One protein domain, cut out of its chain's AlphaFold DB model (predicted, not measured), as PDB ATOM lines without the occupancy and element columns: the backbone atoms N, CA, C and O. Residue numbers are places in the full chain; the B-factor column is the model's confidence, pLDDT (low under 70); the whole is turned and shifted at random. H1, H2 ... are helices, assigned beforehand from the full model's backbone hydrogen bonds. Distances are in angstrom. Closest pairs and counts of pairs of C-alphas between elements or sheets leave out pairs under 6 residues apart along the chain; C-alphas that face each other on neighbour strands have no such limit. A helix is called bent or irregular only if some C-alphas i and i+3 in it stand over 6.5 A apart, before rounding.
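AT A GLANCE: This is residues 35 to 82 of the 91 residues of the protein "DivIVA domain" of Corynebacterium camporealensis (UniProt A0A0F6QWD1). Two helices, H1 and the longer H2, lie side by side and run the same way, joined by a long loop that returns from the end of H1 to the start of H2. Within that loop, residues 61 to 66 stick out as a small free turn, and residues 35 to 40, where the printed part begins, lead into H1. The printed part has 48 residues, with two named helices in the order H1, H2 and no named strand; the class is all helix. The whole is compact, with a radius of gyration of the C-alphas of 10.8 A, and the C-alphas span 32 by 22 by 16 A.

HOW THE PARTS SIT: H1, residues 41 to 50, and H2, residues 68 to 82, touch, with 9 pairs of C-alphas within 8 A. Their closest C-alphas are those of Pro 42 and Gln 70, 5.5 A apart. Their lines stand at a shallow tilt of 18 degrees and they run the same way, with their centres 9.8 A apart. In the link between them, residues 61 to 62 pair with residues 65 to 66, antiparallel, in stretches too short to be named strands. In H1 and H2 every O i to N i+4 pair is within hydrogen-bond range.

IN THESE COORDINATES: The printed part begins at Ala 35, with its C-alpha at (189.294, 204.542, 178.269). H1 runs from Val 41, C-alpha at (185.889, 211.859, 168.511), to Ala 50 and measures 14.1 A from first to last C-alpha. H2 runs from Gln 68 to Gln 82, C-alpha at (173.358, 217.650, 152.557), and measures 20.9 A. Neither helix is bent.

THE WHOLE: The two C-alphas farthest apart are those of Ala 35 and Gln 82, at 33.0 A. The printed part has no cut. The link from H1 to H2 is long, with 17 residues, 51 to 67. The mean pLDDT of the printed part is 82.6, and residues 35 to 39 are under 70.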
ATOM      1  N   ALA A  35     188.113 204.327 179.057       45.47
ATOM      2  CA  ALA A  35     189.294 204.542 178.269       45.47
ATOM      3  C   ALA A  35     189.093 203.761 176.959       45.47
ATOM      4  O   ALA A  35     189.851 202.842 176.654       45.47
ATOM      5  N   SER A  36     188.047 204.085 176.189       45.34
ATOM      6  CA  SER A  36     188.013 203.899 174.758       45.34
ATOM      7  C   SER A  36     189.061 204.868 174.235       45.34
ATOM      8  O   SER A  36     188.798 206.017 173.907       45.34
ATOM      9  N   LEU A  37     190.304 204.386 174.341       44.91
ATOM     10  CA  LEU A  37     191.410 204.624 173.432       44.91
ATOM     11  C   LEU A  37     191.298 205.983 172.775       44.91
ATOM     12  O   LEU A  37     190.577 206.018 171.800       44.91
ATOM     13  N   GLU A  38     191.956 207.026 173.283       51.09
ATOM     14  CA  GLU A  38     192.398 208.233 172.554       51.09
ATOM     15  C   GLU A  38     191.931 208.299 171.082       51.09
ATOM     16  O   GLU A  38     192.712 208.165 170.141       51.09
ATOM     17  N   THR A  39     190.619 208.385 170.876       58.22
ATOM     18  CA  THR A  39     189.992 208.254 169.567       58.22
ATOM     19  C   THR A  39     189.560 209.658 169.297       58.22
ATOM     20  O   THR A  39     188.830 210.249 170.088       58.22
ATOM     21  N   ASP A  40     190.071 210.203 168.207       77.81
ATOM     22  CA  ASP A  40     189.642 211.481 167.678       77.81
ATOM     23  C   ASP A  40     188.117 211.428 167.454       77.81
ATOM     24  O   ASP A  40     187.630 210.923 166.439       77.81
ATOM     25  N   VAL A  41     187.357 211.863 168.466       83.00
ATOM     26  CA  VAL A  41     185.889 211.859 168.511       83.00
ATOM     27  C   VAL A  41     185.306 212.569 167.279       83.00
ATOM     28  O   VAL A  41     184.414 211.994 166.648       83.00
ATOM     29  N   PRO A  42     185.833 213.734 166.839       85.69
ATOM     30  CA  PRO A  42     185.507 214.308 165.532       85.69
ATOM     31  C   PRO A  42     185.640 213.327 164.356       85.69
ATOM     32  O   PRO A  42     184.720 213.192 163.545       85.69
ATOM     33  N   ALA A  43     186.755 212.599 164.244       84.25
ATOM     34  CA  ALA A  43     186.958 211.634 163.159       84.25
ATOM     35  C   ALA A  43     185.992 210.437 163.232       84.25
ATOM     36  O   ALA A  43     185.454 210.015 162.203       84.25
ATOM     37  N   ALA A  44     185.734 209.914 164.433       86.00
ATOM     38  CA  ALA A  44     184.773 208.831 164.643       86.00
ATOM     39  C   ALA A  44     183.348 209.254 164.250       86.00
ATOM     40  O   ALA A  44     182.660 208.525 163.529       86.00
ATOM     41  N   ASN A  45     182.946 210.466 164.635       88.50
ATOM     42  CA  ASN A  45     181.652 211.045 164.294       88.50
ATOM     43  C   ASN A  45     181.495 211.280 162.789       88.50
ATOM     44  O   ASN A  45     180.453 210.944 162.227       88.50
ATOM     45  N   ARG A  46     182.535 211.772 162.102       86.56
ATOM     46  CA  ARG A  46     182.530 211.893 160.633       86.56
ATOM     47  C   ARG A  46     182.358 210.537 159.949       86.56
ATOM     48  O   ARG A  46     181.593 210.424 158.992       86.56
ATOM     49  N   ALA A  47     183.012 209.492 160.454       86.19
ATOM     50  CA  ALA A  47     182.862 208.140 159.923       86.19
ATOM     51  C   ALA A  47     181.467 207.546 160.195       86.19
ATOM     52  O   ALA A  47     180.913 206.873 159.327       86.19
ATOM     53  N   ALA A  48     180.891 207.790 161.376       87.38
ATOM     54  CA  ALA A  48     179.526 207.386 161.712       87.38
ATOM     55  C   ALA A  48     178.495 208.095 160.817       87.38
ATOM     56  O   ALA A  48     177.628 207.442 160.232       87.38
ATOM     57  N   LEU A  49     178.667 209.404 160.615       89.00
ATOM     58  CA  LEU A  49     177.841 210.215 159.727       89.00
ATOM     59  C   LEU A  49     177.910 209.727 158.273       89.00
ATOM     60  O   LEU A  49     176.873 209.575 157.635       89.00
ATOM     61  N   ALA A  50     179.106 209.409 157.767       85.50
ATOM     62  CA  ALA A  50     179.283 208.859 156.421       85.50
ATOM     63  C   ALA A  50     178.560 207.513 156.218       85.50
ATOM     64  O   ALA A  50     178.155 207.191 155.103       85.50
ATOM     65  N   ARG A  51     178.377 206.727 157.289       86.94
ATOM     66  CA  ARG A  51     177.609 205.471 157.274       86.94
ATOM     67  C   ARG A  51     176.113 205.665 157.552       86.94
ATOM     68  O   ARG A  51     175.373 204.687 157.511       86.94
ATOM     69  N   GLY A  52     175.669 206.888 157.850       85.12
ATOM     70  CA  GLY A  52     174.294 207.183 158.262       85.12
ATOM     71  C   GLY A  52     173.914 206.611 159.634       85.12
ATOM     72  O   GLY A  52     172.730 206.529 159.952       85.12
ATOM     73  N   ASP A  53     174.892 206.203 160.446       85.25
ATOM     74  CA  ASP A  53     174.660 205.588 161.753       85.25
ATOM     75  C   ASP A  53     174.684 206.644 162.861       85.25
ATOM     76  O   ASP A  53     175.717 206.936 163.463       85.25
ATOM     77  N   ILE A  54     173.517 207.233 163.124       83.81
ATOM     78  CA  ILE A  54     173.351 208.295 164.125       83.81
ATOM     79  C   ILE A  54     173.555 207.774 165.555       83.81
ATOM     80  O   ILE A  54     173.953 208.537 166.432       83.81
ATOM     81  N   ASN A  55     173.331 206.480 165.802       85.19
ATOM     82  CA  ASN A  55     173.479 205.898 167.141       85.19
ATOM     83  C   ASN A  55     174.948 205.760 167.561       85.19
ATOM     84  O   ASN A  55     175.231 205.626 168.748       85.19
ATOM     85  N   ALA A  56     175.871 205.791 166.598       84.12
ATOM     86  CA  ALA A  56     177.308 205.746 166.840       84.12
ATOM     87  C   ALA A  56     177.942 207.137 167.043       84.12
ATOM     88  O   ALA A  56     179.156 207.221 167.217       84.12
ATOM     89  N   ILE A  57     177.154 208.221 167.005       86.00
ATOM     90  CA  ILE A  57     177.641 209.586 167.235       86.00
ATOM     91  C   ILE A  57     177.745 209.836 168.742       86.00
ATOM     92  O   ILE A  57     176.762 209.701 169.471       86.00
ATOM     93  N   ALA A  58     178.927 210.245 169.199       87.69
ATOM     94  CA  ALA A  58     179.204 210.535 170.602       87.69
ATOM     95  C   ALA A  58     179.943 211.869 170.752       87.69
ATOM     96  O   ALA A  58     180.688 212.281 169.868       87.69
ATOM     97  N   PHE A  59     179.753 212.549 171.880       87.19
ATOM     98  CA  PHE A  59     180.439 213.805 172.176       87.19
ATOM     99  C   PHE A  59     181.048 213.758 173.562       87.19
ATOM    100  O   PHE A  59     180.418 213.282 174.509       87.19
ATOM    101  N   ASP A  60     182.228 214.348 173.685       84.62
ATOM    102  CA  ASP A  60     182.793 214.613 174.993       84.62
ATOM    103  C   ASP A  60     182.039 215.756 175.671       84.62
ATOM    104  O   ASP A  60     181.635 216.752 175.053       84.62
ATOM    105  N   VAL A  61     181.910 215.634 176.989       83.69
ATOM    106  CA  VAL A  61     181.284 216.645 177.838       83.69
ATOM    107  C   VAL A  61     182.332 217.420 178.632       83.69
ATOM    108  O   VAL A  61     183.311 216.873 179.137       83.69
ATOM    109  N   VAL A  62     182.105 218.724 178.753       80.44
ATOM    110  CA  VAL A  62     182.839 219.655 179.617       80.44
ATOM    111  C   VAL A  62     181.906 220.145 180.733       80.44
ATOM    112  O   VAL A  62     180.692 219.976 180.610       80.44
ATOM    113  N   PRO A  63     182.408 220.778 181.815       74.62
ATOM    114  CA  PRO A  63     181.599 221.109 182.999       74.62
ATOM    115  C   PRO A  63     180.328 221.957 182.799       74.62
ATOM    116  O   PRO A  63     179.632 222.200 183.775       74.62
ATOM    117  N   HIS A  64     179.995 222.399 181.584       75.00
ATOM    118  CA  HIS A  64     178.781 223.165 181.286       75.00
ATOM    119  C   HIS A  64     178.180 222.842 179.901       75.00
ATOM    120  O   HIS A  64     177.450 223.664 179.351       75.00
ATOM    121  N   GLY A  65     178.473 221.676 179.312       83.81
ATOM    122  CA  GLY A  65     177.890 221.284 178.023       83.81
ATOM    123  C   GLY A  65     178.773 220.362 177.191       83.81
ATOM    124  O   GLY A  65     179.699 219.738 177.700       83.81
ATOM    125  N   TYR A  66     178.481 220.284 175.897       88.56
ATOM    126  CA  TYR A  66     179.300 219.550 174.932       88.56
ATOM    127  C   TYR A  66     180.536 220.354 174.525       88.56
ATOM    128  O   TYR A  66     180.536 221.586 174.588       88.56
ATOM    129  N   ARG A  67     181.587 219.666 174.067       86.94
ATOM    130  CA  ARG A  67     182.711 220.338 173.402       86.94
ATOM    131  C   ARG A  67     182.235 220.984 172.106       86.94
ATOM    132  O   ARG A  67     181.918 220.297 171.139       86.94
ATOM    133  N   GLN A  68     182.214 222.313 172.096       88.62
ATOM    134  CA  GLN A  68     181.707 223.097 170.972       88.62
ATOM    135  C   GLN A  68     182.424 222.756 169.655       88.62
ATOM    136  O   GLN A  68     181.767 222.551 168.645       88.62
ATOM    137  N   GLU A  69     183.748 222.588 169.688       88.31
ATOM    138  CA  GLU A  69     184.558 222.211 168.520       88.31
ATOM    139  C   GLU A  69     184.106 220.899 167.849       88.31
ATOM    140  O   GLU A  69     184.084 220.810 166.625       88.31
ATOM    141  N   GLN A  70     183.685 219.900 168.635       90.25
ATOM    142  CA  GLN A  70     183.234 218.597 168.128       90.25
ATOM    143  C   GLN A  70     181.836 218.685 167.510       90.25
ATOM    144  O   GLN A  70     181.544 218.029 166.509       90.25
ATOM    145  N   VAL A  71     180.964 219.494 168.114       91.56
ATOM    146  CA  VAL A  71     179.615 219.747 167.597       91.56
ATOM    147  C   VAL A  71     179.697 220.526 166.289       91.56
ATOM    148  O   VAL A  71     179.055 220.146 165.312       91.56
ATOM    149  N   ASP A  72     180.527 221.568 166.246       93.06
ATOM    150  CA  ASP A  72     180.720 222.393 165.056       93.06
ATOM    151  C   ASP A  72     181.314 221.570 163.894       93.06
ATOM    152  O   ASP A  72     180.850 221.704 162.759       93.06
ATOM    153  N   ASP A  73     182.274 220.669 164.154       93.25
ATOM    154  CA  ASP A  73     182.821 219.751 163.136       93.25
ATOM    155  C   ASP A  73     181.733 218.852 162.530       93.25
ATOM    156  O   ASP A  73     181.572 218.797 161.307       93.25
ATOM    157  N   LEU A  74     180.921 218.204 163.376       92.56
ATOM    158  CA  LEU A  74     179.846 217.334 162.901       92.56
ATOM    159  C   LEU A  74     178.785 218.112 162.113       92.56
ATOM    160  O   LEU A  74     178.323 217.633 161.077       92.56
ATOM    161  N   LEU A  75     178.380 219.293 162.585       93.19
ATOM    162  CA  LEU A  75     177.374 220.109 161.900       93.19
ATOM    163  C   LEU A  75     177.863 220.580 160.529       93.19
ATOM    164  O   LEU A  75     177.087 220.570 159.571       93.19
ATOM    165  N   ASN A  76     179.143 220.942 160.411       93.06
ATOM    166  CA  ASN A  76     179.747 221.267 159.122       93.06
ATOM    167  C   ASN A  76     179.758 220.047 158.195       93.06
ATOM    168  O   ASN A  76     179.291 220.148 157.062       93.06
ATOM    169  N   ALA A  77     180.180 218.880 158.690       89.00
ATOM    170  CA  ALA A  77     180.171 217.644 157.911       89.00
ATOM    171  C   ALA A  77     178.755 217.248 157.449       89.00
ATOM    172  O   ALA A  77     178.568 216.816 156.312       89.00
ATOM    173  N   LEU A  78     177.740 217.434 158.299       91.19
ATOM    174  CA  LEU A  78     176.337 217.186 157.962       91.19
ATOM    175  C   LEU A  78     175.843 218.149 156.882       91.19
ATOM    176  O   LEU A  78     175.209 217.722 155.919       91.19
ATOM    177  N   ARG A  79     176.154 219.440 157.023       90.88
ATOM    178  CA  ARG A  79     175.822 220.454 156.022       90.88
ATOM    179  C   ARG A  79     176.465 220.122 154.676       90.88
ATOM    180  O   ARG A  79     175.801 220.210 153.648       90.88
ATOM    181  N   ASP A  80     177.726 219.711 154.678       87.75
ATOM    182  CA  ASP A  80     178.457 219.358 153.462       87.75
ATOM    183  C   ASP A  80     177.915 218.073 152.817       87.75
ATOM    184  O   ASP A  80     177.859 217.977 151.590       87.75
ATOM    185  N   ALA A  81     177.454 217.107 153.616       84.50
ATOM    186  CA  ALA A  81     176.767 215.915 153.121       84.50
ATOM    187  C   ALA A  81     175.394 216.246 152.505       84.50
ATOM    188  O   ALA A  81     175.024 215.677 151.480       84.50
ATOM    189  N   GLN A  82     174.647 217.188 153.089       82.75
ATOM    190  CA  GLN A  82     173.358 217.650 152.557       82.75
ATOM    191  C   GLN A  82     173.508 218.497 151.287       82.75
ATOM    192  O   GLN A  82     172.680 218.413 150.382       82.75
TER     193      GLN A  82